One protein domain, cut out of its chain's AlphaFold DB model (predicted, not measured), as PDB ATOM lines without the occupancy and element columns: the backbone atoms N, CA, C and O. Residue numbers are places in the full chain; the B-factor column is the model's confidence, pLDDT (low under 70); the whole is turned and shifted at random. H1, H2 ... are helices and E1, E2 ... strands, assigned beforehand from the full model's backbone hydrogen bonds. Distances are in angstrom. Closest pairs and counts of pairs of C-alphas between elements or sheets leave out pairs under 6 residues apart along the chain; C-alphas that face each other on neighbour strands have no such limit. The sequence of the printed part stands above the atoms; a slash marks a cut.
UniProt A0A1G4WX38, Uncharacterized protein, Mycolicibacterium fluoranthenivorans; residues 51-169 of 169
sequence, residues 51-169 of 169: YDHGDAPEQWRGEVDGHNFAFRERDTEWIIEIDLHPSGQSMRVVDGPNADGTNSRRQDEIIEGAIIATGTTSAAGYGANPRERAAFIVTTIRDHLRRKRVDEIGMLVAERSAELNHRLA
ATOM      1  N   TYR A  51     130.981 130.475  90.475       93.12
ATOM      2  CA  TYR A  51     130.493 131.092  89.238       93.12
ATOM      3  C   TYR A  51     130.671 132.597  89.245       93.12
ATOM      4  O   TYR A  51     131.053 133.185  88.237       93.12
ATOM      5  N   ASP A  52     130.338 133.202  90.377       90.44
ATOM      6  CA  ASP A  52     130.306 134.641  90.536       90.44
ATOM      7  C   ASP A  52     130.548 134.985  92.000       90.44
ATOM      8  O   ASP A  52     130.036 134.313  92.906       90.44
ATOM      9  N   HIS A  53     131.327 136.038  92.212       92.38
ATOM     10  CA  HIS A  53     131.445 136.702  93.495       92.38
ATOM     11  C   HIS A  53     131.642 138.198  93.263       92.38
ATOM     12  O   HIS A  53     132.340 138.615  92.337       92.38
ATOM     13  N   GLY A  54     130.958 139.005  94.063       81.62
ATOM     14  CA  GLY A  54     130.933 140.448  93.892       81.62
ATOM     15  C   GLY A  54     130.919 141.179  95.220       81.62
ATOM     16  O   GLY A  54     130.393 140.679  96.217       81.62
ATOM     17  N   ASP A  55     131.463 142.392  95.189       70.94
ATOM     18  CA  ASP A  55     131.550 143.257  96.358       70.94
ATOM     19  C   ASP A  55     130.306 144.156  96.479       70.94
ATOM     20  O   ASP A  55     129.861 144.761  95.502       70.94
ATOM     21  N   ALA A  56     129.837 144.323  97.718       71.38
ATOM     22  CA  ALA A  56     128.931 145.371  98.208       71.38
ATOM     23  C   ALA A  56     127.535 145.517  97.526       71.38
ATOM     24  O   ALA A  56     127.366 146.309  96.593       71.38
ATOM     25  N   PRO A  57     126.480 144.886  98.089       78.38
ATOM     26  CA  PRO A  57     126.561 143.890  99.152       78.38
ATOM     27  C   PRO A  57     127.216 142.613  98.632       78.38
ATOM     28  O   PRO A  57     127.028 142.240  97.473       78.38
ATOM     29  N   GLU A  58     127.975 141.962  99.508       89.06
ATOM     30  CA  GLU A  58     128.695 140.739  99.188       89.06
ATOM     31  C   GLU A  58     127.735 139.653  98.676       89.06
ATOM     32  O   GLU A  58     126.760 139.289  99.344       89.06
ATOM     33  N   GLN A  59     128.003 139.120  97.488       93.38
ATOM     34  CA  GLN A  59     127.194 138.062  96.887       93.38
ATOM     35  C   GLN A  59     128.085 137.010  96.256       93.38
ATOM     36  O   GLN A  59     129.020 137.353  95.543       93.38
ATOM     37  N   TRP A  60     127.777 135.737  96.509       96.31
ATOM     38  CA  TRP A  60     128.522 134.605  95.960       96.31
ATOM     39  C   TRP A  60     127.561 133.555  95.421       96.31
ATOM     40  O   TRP A  60     126.519 133.281  96.026       96.31
ATOM     41  N   ARG A  61     127.919 132.944  94.291       96.38
ATOM     42  CA  ARG A  61     127.171 131.849  93.668       96.38
ATOM     43  C   ARG A  61     128.119 130.787  93.152       96.38
ATOM     44  O   ARG A  61     129.144 131.102  92.550       96.38
ATOM     45  N   GLY A  62     127.745 129.531  93.330       97.12
ATOM     46  CA  GLY A  62     128.574 128.413  92.911       97.12
ATOM     47  C   GLY A  62     127.917 127.071  93.174       97.12
ATOM     48  O   GLY A  62     126.714 126.993  93.405       97.12
ATOM     49  N   GLU A  63     128.742 126.034  93.187       98.25
ATOM     50  CA  GLU A  63     128.409 124.671  93.573       98.25
ATOM     51  C   GLU A  63     129.400 124.152  94.616       98.25
ATOM     52  O   GLU A  63     130.602 124.415  94.536       98.25
ATOM     53  N   VAL A  64     128.889 123.393  95.584       98.56
ATOM     54  CA  VAL A  64     129.673 122.638  96.565       98.56
ATOM     55  C   VAL A  64     129.141 121.212  96.612       98.56
ATOM     56  O   VAL A  64     127.979 120.979  96.935       98.56
ATOM     57  N   ASP A  65     129.998 120.251  96.281       98.00
ATOM     58  CA  ASP A  65     129.730 118.812  96.308       98.00
ATOM     59  C   ASP A  65     128.446 118.411  95.540       98.00
ATOM     60  O   ASP A  65     127.730 117.490  95.927       98.00
ATOM     61  N   GLY A  66     128.166 119.111  94.431       97.12
ATOM     62  CA  GLY A  66     127.000 118.895  93.563       97.12
ATOM     63  C   GLY A  66     125.748 119.693  93.940       97.12
ATOM     64  O   GLY A  66     124.733 119.575  93.259       97.12
ATOM     65  N   HIS A  67     125.815 120.514  94.990       97.88
ATOM     66  CA  HIS A  67     124.732 121.398  95.413       97.88
ATOM     67  C   HIS A  67     125.050 122.833  95.015       97.88
ATOM     68  O   HIS A  67     126.035 123.408  95.486       97.88
ATOM     69  N   ASN A  68     124.221 123.422  94.157       97.62
ATOM     70  CA  ASN A  68     124.340 124.843  93.856       97.62
ATOM     71  C   ASN A  68     123.986 125.673  95.107       97.62
ATOM     72  O   ASN A  68     123.239 125.219  95.978       97.62
ATOM     73  N   PHE A  69     124.561 126.865  95.230       97.94
ATOM     74  CA  PHE A  69     124.348 127.724  96.388       97.94
ATOM     75  C   PHE A  69     124.302 129.205  96.022       97.94
ATOM     76  O   PHE A  69     124.863 129.647  95.012       97.94
ATOM     77  N   ALA A  70     123.665 129.981  96.896       96.31
ATOM     78  CA  ALA A  70     123.786 131.429  96.939       96.31
ATOM     79  C   ALA A  70     124.114 131.877  98.363       96.31
ATOM     80  O   ALA A  70     123.422 131.522  99.314       96.31
ATOM     81  N   PHE A  71     125.140 132.711  98.487       96.69
ATOM     82  CA  PHE A  71     125.383 133.528  99.667       96.69
ATOM     83  C   PHE A  71     125.023 134.974  99.328       96.69
ATOM     84  O   PHE A  71     125.391 135.473  98.258       96.69
ATOM     85  N   ARG A  72     124.291 135.645 100.217       94.56
ATOM     86  CA  ARG A  72     123.888 137.044 100.027       94.56
ATOM     87  C   ARG A  72     123.995 137.793 101.343       94.56
ATOM     88  O   ARG A  72     123.334 137.426 102.313       94.56
ATOM     89  N   GLU A  73     124.776 138.863 101.343       93.88
ATOM     90  CA  GLU A  73     124.768 139.868 102.398       93.88
ATOM     91  C   GLU A  73     123.643 140.883 102.142       93.88
ATOM     92  O   GLU A  73     123.344 141.259 101.004       93.88
ATOM     93  N   ARG A  74     122.991 141.332 103.212       88.12
ATOM     94  CA  ARG A  74     122.104 142.493 103.236       88.12
ATOM     95  C   ARG A  74     122.376 143.269 104.514       88.12
ATOM     96  O   ARG A  74     122.172 142.761 105.613       88.12
ATOM     97  N   ASP A  75     122.827 144.506 104.351       86.88
ATOM     98  CA  ASP A  75     123.262 145.394 105.430       86.88
ATOM     99  C   ASP A  75     124.392 144.801 106.286       86.88
ATOM    100  O   ASP A  75     125.563 144.990 105.983       86.88
ATOM    101  N   THR A  76     124.049 144.106 107.369       89.94
ATOM    102  CA  THR A  76     125.011 143.424 108.257       89.94
ATOM    103  C   THR A  76     124.644 141.966 108.498       89.94
ATOM    104  O   THR A  76     125.307 141.281 109.276       89.94
ATOM    105  N   GLU A  77     123.593 141.494 107.835       95.75
ATOM    106  CA  GLU A  77     123.107 140.127 107.897       95.75
ATOM    107  C   GLU A  77     123.487 139.387 106.621       95.75
ATOM    108  O   GLU A  77     123.649 139.980 105.554       95.75
ATOM    109  N   TRP A  78     123.606 138.073 106.719       95.75
ATOM    110  CA  TRP A  78     123.822 137.218 105.567       95.75
ATOM    111  C   TRP A  78     122.980 135.955 105.657       95.75
ATOM    112  O   TRP A  78     122.602 135.498 106.741       95.75
ATOM    113  N   ILE A  79     122.716 135.379 104.488       96.75
ATOM    114  CA  ILE A  79     122.035 134.094 104.332       96.75
ATOM    115  C   ILE A  79     122.843 133.185 103.404       96.75
ATOM    116  O   ILE A  79     123.509 133.672 102.485       96.75
ATOM    117  N   ILE A  80     122.749 131.874 103.625       97.56
ATOM    118  CA  ILE A  80     123.213 130.842 102.689       97.56
ATOM    119  C   ILE A  80     122.032 129.956 102.308       97.56
ATOM    120  O   ILE A  80     121.409 129.330 103.171       97.56
ATOM    121  N   GLU A  81     121.775 129.881 101.009       97.88
ATOM    122  CA  GLU A  81     120.797 128.996 100.383       97.88
ATOM    123  C   GLU A  81     121.519 127.921  99.562       97.88
ATOM    124  O   GLU A  81     122.521 128.226  98.912       97.88
ATOM    125  N   ILE A  82     120.999 126.690  99.559       98.06
ATOM    126  CA  ILE A  82     121.445 125.601  98.672       98.06
ATOM    127  C   ILE A  82     120.273 125.025  97.879       98.06
ATOM    128  O   ILE A  82     119.118 125.236  98.249       98.06
ATOM    129  N   ASP A  83     120.573 124.247  96.839       96.75
ATOM    130  CA  ASP A  83     119.569 123.587  95.992       96.75
ATOM    131  C   ASP A  83     118.600 124.600  95.364       96.75
ATOM    132  O   ASP A  83     117.390 124.400  95.304       96.75
ATOM    133  N   LEU A  84     119.168 125.715  94.912       94.38
ATOM    134  CA  LEU A  84     118.501 126.774  94.188       94.38
ATOM    135  C   LEU A  84     117.765 126.226  92.967       94.38
ATOM    136  O   LEU A  84     118.350 125.562  92.101       94.38
ATOM    137  N   HIS A  85     116.501 126.601  92.858       92.12
ATOM    138  CA  HIS A  85     115.654 126.302  91.723       92.12
ATOM    139  C   HIS A  85     114.743 127.495  91.404       92.12
ATOM    140  O   HIS A  85     114.481 128.344  92.261       92.12
ATOM    141  N   PRO A  86     114.232 127.573  90.167       90.94
ATOM    142  CA  PRO A  86     113.122 128.452  89.841       90.94
ATOM    143  C   PRO A  86     111.960 128.287  90.822       90.94
ATOM    144  O   PRO A  86     111.484 127.170  91.036       90.94
ATOM    145  N   SER A  87     111.483 129.380  91.416       86.50
ATOM    146  CA  SER A  87     110.302 129.338  92.290       86.50
ATOM    147  C   SER A  87     108.986 129.366  91.502       86.50
ATOM    148  O   SER A  87     107.908 129.192  92.070       86.50
ATOM    149  N   GLY A  88     109.053 129.606  90.185       84.88
ATOM    150  CA  GLY A  88     107.893 129.862  89.327       84.88
ATOM    151  C   GLY A  88     107.270 131.248  89.538       84.88
ATOM    152  O   GLY A  88     106.260 131.574  88.913       84.88
ATOM    153  N   GLN A  89     107.858 132.072  90.410       86.62
ATOM    154  CA  GLN A  89     107.514 133.479  90.565       86.62
ATOM    155  C   GLN A  89     108.463 134.341  89.734       86.62
ATOM    156  O   GLN A  89     109.635 134.011  89.575       86.62
ATOM    157  N   SER A  90     107.977 135.486  89.258       85.69
ATOM    158  CA  SER A  90     108.795 136.437  88.504       85.69
ATOM    159  C   SER A  90     108.689 137.833  89.094       85.69
ATOM    160  O   SER A  90     107.598 138.318  89.407       85.69
ATOM    161  N   MET A  91     109.825 138.513  89.190       82.75
ATOM    162  CA  MET A  91     109.901 139.913  89.574       82.75
ATOM    163  C   MET A  91     110.007 140.795  88.331       82.75
ATOM    164  O   MET A  91     110.676 140.459  87.356       82.75
ATOM    165  N   ARG A  92     109.344 141.956  88.358       80.75
ATOM    166  CA  ARG A  92     109.520 142.977  87.317       80.75
ATOM    167  C   ARG A  92     110.748 143.814  87.639       80.75
ATOM    168  O   ARG A  92     110.732 144.573  88.604       80.75
ATOM    169  N   VAL A  93     111.759 143.711  86.792       78.62
ATOM    170  CA  VAL A  93     112.971 144.525  86.844       78.62
ATOM    171  C   VAL A  93     112.838 145.653  85.826       78.62
ATOM    172  O   VAL A  93     112.395 145.443  84.695       78.62
ATOM    173  N   VAL A  94     113.159 146.874  86.249       76.94
ATOM    174  CA  VAL A  94     113.264 148.028  85.355       76.94
ATOM    175  C   VAL A  94     114.735 148.167  84.989       76.94
ATOM    176  O   VAL A  94     115.527 148.574  85.834       76.94
ATOM    177  N   ASP A  95     115.092 147.823  83.752       72.50
ATOM    178  CA  ASP A  95     116.490 147.841  83.283       72.50
ATOM    179  C   ASP A  95     117.007 149.279  83.057       72.50
ATOM    180  O   ASP A  95     118.208 149.518  82.943       72.50
ATOM    181  N   GLY A  96     116.096 150.257  83.050       62.97
ATOM    182  CA  GLY A  96     116.382 151.682  82.923       62.97
ATOM    183  C   GLY A  96     115.610 152.333  81.773       62.97
ATOM    184  O   GLY A  96     114.813 151.675  81.096       62.97
ATOM    185  N   PRO A  97     115.800 153.645  81.560       67.81
ATOM    186  CA  PRO A  97     115.188 154.340  80.442       67.81
ATOM    187  C   PRO A  97     115.869 153.946  79.125       67.81
ATOM    188  O   PRO A  97     117.087 154.035  78.971       67.81
ATOM    189  N   ASN A  98     115.058 153.543  78.158       73.62
ATOM    190  CA  ASN A  98     115.400 153.408  76.753       73.62
ATOM    191  C   ASN A  98     115.773 154.777  76.159       73.62
ATOM    192  O   ASN A  98     115.465 155.834  76.715       73.62
ATOM    193  N   ALA A  99     116.373 154.760  74.967       73.00
ATOM    194  CA  ALA A  99     116.744 155.974  74.234       73.00
ATOM    195  C   ALA A  99     115.551 156.904  73.911       73.00
ATOM    196  O   ALA A  99     115.755 158.093  73.681       73.00
ATOM    197  N   ASP A 100     114.319 156.383  73.916       76.81
ATOM    198  CA  ASP A 100     113.073 157.133  73.704       76.81
ATOM    199  C   ASP A 100     112.434 157.663  75.007       76.81
ATOM    200  O   ASP A 100     111.361 158.264  74.976       76.81
ATOM    201  N   GLY A 101     113.080 157.446  76.159       68.56
ATOM    202  CA  GLY A 101     112.596 157.868  77.474       68.56
ATOM    203  C   GLY A 101     111.577 156.923  78.122       68.56
ATOM    204  O   GLY A 101     111.124 157.198  79.234       68.56
ATOM    205  N   THR A 102     111.217 155.808  77.479       74.62
ATOM    206  CA  THR A 102     110.387 154.759  78.092       74.62
ATOM    207  C   THR A 102     111.237 153.817  78.937       74.62
ATOM    208  O   THR A 102     112.392 153.580  78.624       74.62
ATOM    209  N   ASN A 103     110.700 153.241  80.012       72.81
ATOM    210  CA  ASN A 103     111.450 152.255  80.796       72.81
ATOM    211  C   ASN A 103     111.334 150.863  80.164       72.81
ATOM    212  O   ASN A 103     110.216 150.357  80.015       72.81
ATOM    213  N   SER A 104     112.464 150.220  79.866       71.62
ATOM    214  CA  SER A 104     112.474 148.785  79.571       71.62
ATOM    215  C   SER A 104     112.147 147.997  80.837       71.62
ATOM    216  O   SER A 104     112.531 148.353  81.956       71.62
ATOM    217  N   ARG A 105     111.340 146.948  80.663       75.81
ATOM    218  CA  ARG A 105     110.904 146.060  81.740       75.81
ATOM    219  C   ARG A 105     111.243 144.634  81.355       75.81
ATOM    220  O   ARG A 105     110.788 144.171  80.309       75.81
ATOM    221  N   ARG A 106     111.945 143.938  82.237       78.50
ATOM    222  CA  ARG A 106     112.218 142.508  82.132       78.50
ATOM    223  C   ARG A 106     111.517 141.777  83.270       78.50
ATOM    224  O   ARG A 106     111.335 142.327  84.357       78.50
ATOM    225  N   GLN A 107     111.034 140.574  82.989       79.06
ATOM    226  CA  GLN A 107     110.617 139.653  84.040       79.06
ATOM    227  C   GLN A 107     111.790 138.732  84.322       79.06
ATOM    228  O   GLN A 107     112.199 137.996  83.429       79.06
ATOM    229  N   ASP A 108     112.295 138.793  85.548       81.56
ATOM    230  CA  ASP A 108     113.324 137.882  86.031       81.56
ATOM    231  C   ASP A 108     112.674 136.866  86.959       81.56
ATOM    232  O   ASP A 108     111.956 137.231  87.893       81.56
ATOM    233  N   GLU A 109     112.893 135.590  86.663       85.88
ATOM    234  CA  GLU A 109     112.427 134.491  87.498       85.88
ATOM    235  C   GLU A 109     113.157 134.511  88.843       85.88
ATOM    236  O   GLU A 109     114.370 134.729  88.917       85.88
ATOM    237  N   ILE A 110     112.401 134.323  89.918       85.50
ATOM    238  CA  ILE A 110     112.939 134.294  91.268       85.50
ATOM    239  C   ILE A 110     113.551 132.910  91.495       85.50
ATOM    240  O   ILE A 110     112.912 131.879  91.281       85.50
ATOM    241  N   ILE A 111     114.815 132.911  91.912       88.75
ATOM    242  CA  ILE A 111     115.580 131.710  92.231       88.75
ATOM    243  C   ILE A 111     115.702 131.599  93.750       88.75
ATOM    244  O   ILE A 111     116.259 132.497  94.396       88.75
ATOM    245  N   GLU A 112     115.209 130.491  94.297       90.12
ATOM    246  CA  GLU A 112     115.131 130.225  95.736       90.12
ATOM    247  C   GLU A 112     115.679 128.835  96.040       90.12
ATOM    248  O   GLU A 112     115.558 127.927  95.217       90.12
ATOM    249  N   GLY A 113     116.272 128.666  97.218       94.31
ATOM    250  CA  GLY A 113     116.683 127.362  97.727       94.31
ATOM    251  C   GLY A 113     116.391 127.193  99.215       94.31
ATOM    252  O   GLY A 113     115.777 128.039  99.868       94.31
ATOM    253  N   ALA A 114     116.855 126.080  99.775       96.12
ATOM    254  CA  ALA A 114     116.765 125.833 101.205       96.12
ATOM    255  C   ALA A 114     117.770 126.719 101.953       96.12
ATOM    256  O   ALA A 114     118.975 126.622 101.722       96.12
ATOM    257  N   ILE A 115     117.289 127.547 102.884       97.31
ATOM    258  CA  ILE A 115     118.161 128.307 103.788       97.31
ATOM    259  C   ILE A 115     118.805 127.331 104.774       97.31
ATOM    260  O   ILE A 115     118.112 126.681 105.558       97.31
ATOM    261  N   ILE A 116     120.134 127.256 104.760       97.81
ATOM    262  CA  ILE A 116     120.893 126.350 105.634       97.81
ATOM    263  C   ILE A 116     121.596 127.066 106.782       97.81
ATOM    264  O   ILE A 116     121.954 126.428 107.775       97.81
ATOM    265  N   ALA A 117     121.814 128.374 106.646       97.19
ATOM    266  CA  ALA A 117     122.451 129.200 107.656       97.19
ATOM    267  C   ALA A 117     122.107 130.679 107.451       97.19
ATOM    268  O   ALA A 117     121.955 131.151 106.323       97.19
ATOM    269  N   THR A 118     122.045 131.402 108.563       97.19
ATOM    270  CA  THR A 118     121.965 132.861 108.617       97.19
ATOM    271  C   THR A 118     122.919 133.370 109.693       97.19
ATOM    272  O   THR A 118     123.289 132.631 110.612       97.19
ATOM    273  N   GLY A 119     123.319 134.632 109.598       96.06
ATOM    274  CA  GLY A 119     124.135 135.260 110.628       96.06
ATOM    275  C   GLY A 119     124.478 136.700 110.299       96.06
ATOM    276  O   GLY A 119     123.824 137.326 109.468       96.06
ATOM    277  N   THR A 120     125.499 137.224 110.972       95.19
ATOM    278  CA  THR A 120     125.948 138.609 110.812       95.19
ATOM    279  C   THR A 120     127.378 138.682 110.291       95.19
ATOM    280  O   THR A 120     128.178 137.769 110.507       95.19
ATOM    281  N   THR A 121     127.738 139.791 109.649       92.19
ATOM    282  CA  THR A 121     129.112 140.056 109.179       92.19
ATOM    283  C   THR A 121     130.121 140.185 110.327       92.19
ATOM    284  O   THR A 121     131.328 140.079 110.125       92.19
ATOM    285  N   SER A 122     129.633 140.365 111.558       92.19
ATOM    286  CA  SER A 122     130.423 140.351 112.794       92.19
ATOM    287  C   SER A 122     130.645 138.952 113.383       92.19
ATOM    288  O   SER A 122     131.330 138.826 114.401       92.19
ATOM    289  N   ALA A 123     130.065 137.904 112.790       88.94
ATOM    290  CA  ALA A 123     130.216 136.541 113.280       88.94
ATOM    291  C   ALA A 123     131.680 136.082 113.219       88.94
ATOM    292  O   ALA A 123     132.414 136.344 112.262       88.94
ATOM    293  N   ALA A 124     132.106 135.346 114.247       89.56
ATOM    294  CA  ALA A 124     133.427 134.739 114.261       89.56
ATOM    295  C   ALA A 124     133.582 133.789 113.064       89.56
ATOM    296  O   ALA A 124     132.735 132.928 112.834       89.56
ATOM    297  N   GLY A 125     134.672 133.948 112.315       90.06
ATOM    298  CA  GLY A 125     134.945 133.129 111.135       90.06
ATOM    299  C   GLY A 125     134.270 133.595 109.843       90.06
ATOM    300  O   GLY A 125     134.464 132.922 108.842       90.06
ATOM    301  N   TYR A 126     133.561 134.735 109.821       91.00
ATOM    302  CA  TYR A 126     132.971 135.306 108.593       91.00
ATOM    303  C   TYR A 126     134.000 135.548 107.465       91.00
ATOM    304  O   TYR A 126     133.674 135.485 106.280       91.00
ATOM    305  N   GLY A 127     135.258 135.792 107.843       91.50
ATOM    306  CA  GLY A 127     136.378 136.031 106.936       91.50
ATOM    307  C   GLY A 127     136.553 137.509 106.591       91.50
ATOM    308  O   GLY A 127     135.581 138.231 106.365       91.50
ATOM    309  N   ALA A 128     137.803 137.971 106.569       90.38
ATOM    310  CA  ALA A 128     138.164 139.363 106.290       90.38
ATOM    311  C   ALA A 128     138.506 139.616 104.813       90.38
ATOM    312  O   ALA A 128     138.437 140.755 104.358       90.38
ATOM    313  N   ASN A 129     138.853 138.565 104.071       91.88
ATOM    314  CA  ASN A 129     139.190 138.608 102.647       91.88
ATOM    315  C   ASN A 129     138.369 137.563 101.861       91.88
ATOM    316  O   ASN A 129     137.797 136.653 102.474       91.88
ATOM    317  N   PRO A 130     138.314 137.657 100.517       93.94
ATOM    318  CA  PRO A 130     137.526 136.749  99.685       93.94
ATOM    319  C   PRO A 130     137.854 135.271  99.912       93.94
ATOM    320  O   PRO A 130     136.953 134.442 100.006       93.94
ATOM    321  N   ARG A 131     139.134 134.918 100.083       95.44
ATOM    322  CA  ARG A 131     139.537 133.534 100.367       95.44
ATOM    323  C   ARG A 131     138.937 133.021 101.678       95.44
ATOM    324  O   ARG A 131     138.390 131.922 101.713       95.44
ATOM    325  N   GLU A 132     139.083 133.774 102.764       95.81
ATOM    326  CA  GLU A 132     138.533 133.386 104.065       95.81
ATOM    327  C   GLU A 132     137.010 133.275 104.014       95.81
ATOM    328  O   GLU A 132     136.443 132.350 104.593       95.81
ATOM    329  N   ARG A 133     136.357 134.170 103.268       94.94
ATOM    330  CA  ARG A 133     134.907 134.138 103.083       94.94
ATOM    331  C   ARG A 133     134.449 132.930 102.276       94.94
ATOM    332  O   ARG A 133     133.505 132.249 102.672       94.94
ATOM    333  N   ALA A 134     135.159 132.591 101.206       96.12
ATOM    334  CA  ALA A 134     134.913 131.371 100.448       96.12
ATOM    335  C   ALA A 134     135.065 130.127 101.338       96.12
ATOM    336  O   ALA A 134     134.208 129.243 101.326       96.12
ATOM    337  N   ALA A 135     136.110 130.085 102.171       97.00
ATOM    338  CA  ALA A 135     136.320 128.997 103.122       97.00
ATOM    339  C   ALA A 135     135.184 128.896 104.148       97.00
ATOM    340  O   ALA A 135     134.714 127.790 104.431       97.00
ATOM    341  N   PHE A 136     134.704 130.029 104.665       96.94
ATOM    342  CA  PHE A 136     133.550 130.098 105.557       96.94
ATOM    343  C   PHE A 136     132.279 129.524 104.909       96.94
ATOM    344  O   PHE A 136     131.633 128.643 105.487       96.94
ATOM    345  N   ILE A 137     131.952 129.968 103.692       97.19
ATOM    346  CA  ILE A 137     130.762 129.530 102.951       97.19
ATOM    347  C   ILE A 137     130.837 128.025 102.663       97.19
ATOM    348  O   ILE A 137     129.929 127.275 103.027       97.19
ATOM    349  N   VAL A 138     131.942 127.563 102.069       98.12
ATOM    350  CA  VAL A 138     132.133 126.153 101.691       98.12
ATOM    351  C   VAL A 138     132.087 125.239 102.913       98.12
ATOM    352  O   VAL A 138     131.446 124.188 102.870       98.12
ATOM    353  N   THR A 139     132.721 125.635 104.020       98.00
ATOM    354  CA  THR A 139     132.695 124.854 105.266       98.00
ATOM    355  C   THR A 139     131.278 124.752 105.816       98.00
ATOM    356  O   THR A 139     130.829 123.654 106.146       98.00
ATOM    357  N   THR A 140     130.540 125.865 105.842       98.12
ATOM    358  CA  THR A 140     129.149 125.891 106.314       98.12
ATOM    359  C   THR A 140     128.254 124.957 105.494       98.12
ATOM    360  O   THR A 140     127.472 124.191 106.067       98.12
ATOM    361  N   ILE A 141     128.406 124.959 104.165       98.44
ATOM    362  CA  ILE A 141     127.653 124.068 103.273       98.44
ATOM    363  C   ILE A 141     128.023 122.605 103.528       98.44
ATOM    364  O   ILE A 141     127.142 121.777 103.763       98.44
ATOM    365  N   ARG A 142     129.316 122.270 103.563       98.50
ATOM    366  CA  ARG A 142     129.776 120.894 103.811       98.50
ATOM    367  C   ARG A 142     129.308 120.344 105.148       98.50
ATOM    368  O   ARG A 142     128.884 119.190 105.231       98.50
ATOM    369  N   ASP A 143     129.338 121.165 106.191       98.25
ATOM    370  CA  ASP A 143     128.843 120.777 107.507       98.25
ATOM    371  C   ASP A 143     127.335 120.532 107.508       98.25
ATOM    372  O   ASP A 143     126.868 119.574 108.132       98.25
ATOM    373  N   HIS A 144     126.567 121.350 106.786       97.81
ATOM    374  CA  HIS A 144     125.145 121.100 106.582       97.81
ATOM    375  C   HIS A 144     124.903 119.768 105.856       97.81
ATOM    376  O   HIS A 144     124.188 118.912 106.382       97.81
ATOM    377  N   LEU A 145     125.544 119.549 104.703       97.62
ATOM    378  CA  LEU A 145     125.379 118.331 103.900       97.62
ATOM    379  C   LEU A 145     125.780 117.068 104.673       97.62
ATOM    380  O   LEU A 145     125.111 116.035 104.591       97.62
ATOM    381  N   ARG A 146     126.848 117.148 105.474       97.75
ATOM    382  CA  ARG A 146     127.280 116.054 106.348       97.75
ATOM    383  C   ARG A 146     126.220 115.712 107.394       97.75
ATOM    384  O   ARG A 146     125.940 114.531 107.579       97.75
ATOM    385  N   ARG A 147     125.635 116.712 108.063       96.62
ATOM    386  CA  ARG A 147     124.567 116.490 109.056       96.62
ATOM    387  C   ARG A 147     123.331 115.865 108.415       96.62
ATOM    388  O   ARG A 147     122.888 114.821 108.879       96.62
ATOM    389  N   LYS A 148     122.875 116.418 107.289       94.69
ATOM    390  CA  LYS A 148     121.730 115.890 106.531       94.69
ATOM    391  C   LYS A 148     121.909 114.412 106.168       94.69
ATOM    392  O   LYS A 148     121.020 113.604 106.413       94.69
ATOM    393  N   ARG A 149     123.092 114.028 105.676       94.31
ATOM    394  CA  ARG A 149     123.408 112.628 105.346       94.31
ATOM    395  C   ARG A 149     123.356 111.701 106.564       94.31
ATOM    396  O   ARG A 149     122.917 110.561 106.445       94.31
ATOM    397  N   VAL A 150     123.843 112.158 107.719       95.19
ATOM    398  CA  VAL A 150     123.798 111.373 108.964       95.19
ATOM    399  C   VAL A 150     122.351 111.134 109.393       95.19
ATOM    400  O   VAL A 150     122.009 110.000 109.732       95.19
ATOM    401  N   ASP A 151     121.503 112.157 109.311       94.00
ATOM    402  CA  ASP A 151     120.086 112.058 109.667       94.00
ATOM    403  C   ASP A 151     119.334 111.087 108.738       94.00
ATOM    404  O   ASP A 151     118.607 110.210 109.208       94.00
ATOM    405  N   GLU A 152     119.574 111.171 107.424       92.62
ATOM    406  CA  GLU A 152     118.993 110.261 106.423       92.62
ATOM    407  C   GLU A 152     119.383 108.796 106.678       92.62
ATOM    408  O   GLU A 152     118.529 107.908 106.674       92.62
ATOM    409  N   ILE A 153     120.665 108.529 106.955       94.00
ATOM    410  CA  ILE A 153     121.137 107.177 107.291       94.00
ATOM    411  C   ILE A 153     120.493 106.687 108.591       94.00
ATOM    412  O   ILE A 153     120.062 105.535 108.662       94.00
ATOM    413  N   GLY A 154     120.407 107.542 109.613       93.62
ATOM    414  CA  GLY A 154     119.769 107.204 110.884       93.62
ATOM    415  C   GLY A 154     118.309 106.787 110.705       93.62
ATOM    416  O   GLY A 154     117.883 105.773 111.263       93.62
ATOM    417  N   MET A 155     117.569 107.514 109.868       93.06
ATOM    418  CA  MET A 155     116.177 107.205 109.541       93.06
ATOM    419  C   MET A 155     116.039 105.854 108.822       93.06
ATOM    420  O   MET A 155     115.232 105.025 109.241       93.06
ATOM    421  N   LEU A 156     116.873 105.585 107.812       93.62
ATOM    422  CA  LEU A 156     116.863 104.306 107.083       93.62
ATOM    423  C   LEU A 156     117.194 103.110 107.987       93.62
ATOM    424  O   LEU A 156     116.605 102.034 107.862       93.62
ATOM    425  N   VAL A 157     118.138 103.281 108.916       94.31
ATOM    426  CA  VAL A 157     118.486 102.239 109.895       94.31
ATOM    427  C   VAL A 157     117.320 101.978 110.850       94.31
ATOM    428  O   VAL A 157     117.034 100.815 111.153       94.31
ATOM    429  N   ALA A 158     116.627 103.025 111.305       92.81
ATOM    430  CA  ALA A 158     115.468 102.896 112.184       92.81
ATOM    431  C   ALA A 158     114.294 102.185 111.490       92.81
ATOM    432  O   ALA A 158     113.728 101.251 112.061       92.81
ATOM    433  N   GLU A 159     113.981 102.564 110.249       93.56
ATOM    434  CA  GLU A 159     112.925 101.946 109.437       93.56
ATOM    435  C   GLU A 159     113.187 100.451 109.232       93.56
ATOM    436  O   GLU A 159     112.359  99.608 109.583       93.56
ATOM    437  N   ARG A 160     114.399 100.095 108.792       93.19
ATOM    438  CA  ARG A 160     114.771  98.692 108.578       93.19
ATOM    439  C   ARG A 160     114.770  97.873 109.869       93.19
ATOM    440  O   ARG A 160     114.442  96.687 109.852       93.19
ATOM    441  N   SER A 161     115.131  98.488 110.994       91.56
ATOM    442  CA  SER A 161     115.067  97.835 112.308       91.56
ATOM    443  C   SER A 161     113.619  97.564 112.727       91.56
ATOM    444  O   SER A 161     113.325  96.488 113.248       91.56
ATOM    445  N   ALA A 162     112.699  98.498 112.464       91.94
ATOM    446  CA  ALA A 162     111.275  98.326 112.741       91.94
ATOM    447  C   ALA A 162     110.650  97.214 111.881       91.94
ATOM    448  O   ALA A 162     109.936  96.362 112.411       91.94
ATOM    449  N   GLU A 163     110.979  97.161 110.585       91.69
ATOM    450  CA  GLU A 163     110.532  96.089 109.687       91.69
ATOM    451  C   GLU A 163     111.010  94.707 110.147       91.69
ATOM    452  O   GLU A 163     110.236  93.748 110.167       91.69
ATOM    453  N   LEU A 164     112.285  94.586 110.535       90.75
ATOM    454  CA  LEU A 164     112.842  93.325 111.029       90.75
ATOM    455  C   LEU A 164     112.178  92.888 112.335       90.75
ATOM    456  O   LEU A 164     111.815  91.721 112.464       90.75
ATOM    457  N   ASN A 165     111.961  93.816 113.267       88.06
ATOM    458  CA  ASN A 165     111.280  93.521 114.526       88.06
ATOM    459  C   ASN A 165     109.826  93.082 114.305       88.06
ATOM    460  O   ASN A 165     109.368  92.167 114.981       88.06
ATOM    461  N   HIS A 166     109.115  93.668 113.335       78.56
ATOM    462  CA  HIS A 166     107.748  93.251 113.005       78.56
ATOM    463  C   HIS A 166     107.682  91.866 112.341       78.56
ATOM    464  O   HIS A 166     106.699  91.157 112.506       78.56
ATOM    465  N   ARG A 167     108.725  91.456 111.609       80.00
ATOM    466  CA  ARG A 167     108.803  90.124 110.976       80.00
ATOM    467  C   ARG A 167     109.217  89.003 111.931       80.00
ATOM    468  O   ARG A 167     109.090  87.837 111.565       80.00
ATOM    469  N   LEU A 168     109.778  89.351 113.088       77.19
ATOM    470  CA  LEU A 168     110.274  88.411 114.099       77.19
ATOM    471  C   LEU A 168     109.352  88.296 115.326       77.19
ATOM    472  O   LEU A 168     109.624  87.464 116.191       77.19
ATOM    473  N   ALA A 169     108.300  89.117 115.397       64.69
ATOM    474  CA  ALA A 169     107.230  89.057 116.395       64.69
ATOM    475  C   ALA A 169     106.050  88.220 115.882       64.69
ATOM    476  O   ALA A 169     105.434  87.522 116.718       64.69
TER     477      ALA A 169
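Overview. This is residues 51 to 169 of the 169 residues of an uncharacterized protein of Mycolicibacterium fluoranthenivorans (UniProt A0A1G4WX38). What does the model look like? One long helix, H1, packs with residues 130 to 145 on a twisted sheet of five strands, and residues 146 to 169 stick out free. E4 and E5 bend and run on together as a hairpin arm towards the other end of a rod. What is it made of? The printed part has 119 residues, with five named strands and then one named helix, of mixed class; the antiparallel sheet's order is E1 E2 E3 E4 E5. How compact is it? It is only just extended, close to loose, with a radius of gyration of the C-alphas of 20.7 A and spans of 80 by 36 by 22 A.

Along the chain. Where are the strands? E1, residues 51 to 54, begins with C-alpha 51 at (130.493, 131.092, 89.238); E2 is residues 59 to 64 and E3 residues 67 to 74. E4, residues 77 to 97, spans 31.9 A and bends by 123 degrees at residue 83; E5, residues 103 to 120, spans 36.0 A and bends by 104 degrees at residue 116. Where is the helix? H1, residues 130 to 168, spans 57.3 A and ends with C-alpha 168 at (110.274, 88.411, 114.099).

Arrangement. How do the strands pair? They form a meander, each strand the antiparallel neighbour of the one before. Within hydrogen-bond range are, for instance, N 54 and O 59 at 2.9 A in the hairpin E1 and E2, N 69 and O 62 at 2.8 A in E2 and E3, N 74 and O 77 at 2.8 A in E3 and E4, and N 91 and O 108 at 2.8 A in E4 and E5. How does H1 stand? It is on the sheet in two layers, a helix on one face, at a height over the sheet of 6.0 A, slantwise to the strands at 50 degrees to E3 on the local plane. The closest C-alphas of H1 and E2 are those of Val 138 and Val 64, 6.7 A apart. In H1 every O i to N i+4 pair is within hydrogen-bond range.

Size, cuts and confidence. How large is it? The two C-alphas farthest apart, those of Asp 100 and Ala 169, are 80.6 A apart. Are there cuts, long links or weak places? The printed part has no cut and no long link; pLDDT is under 70 at residues 96 to 97, 101 and 169.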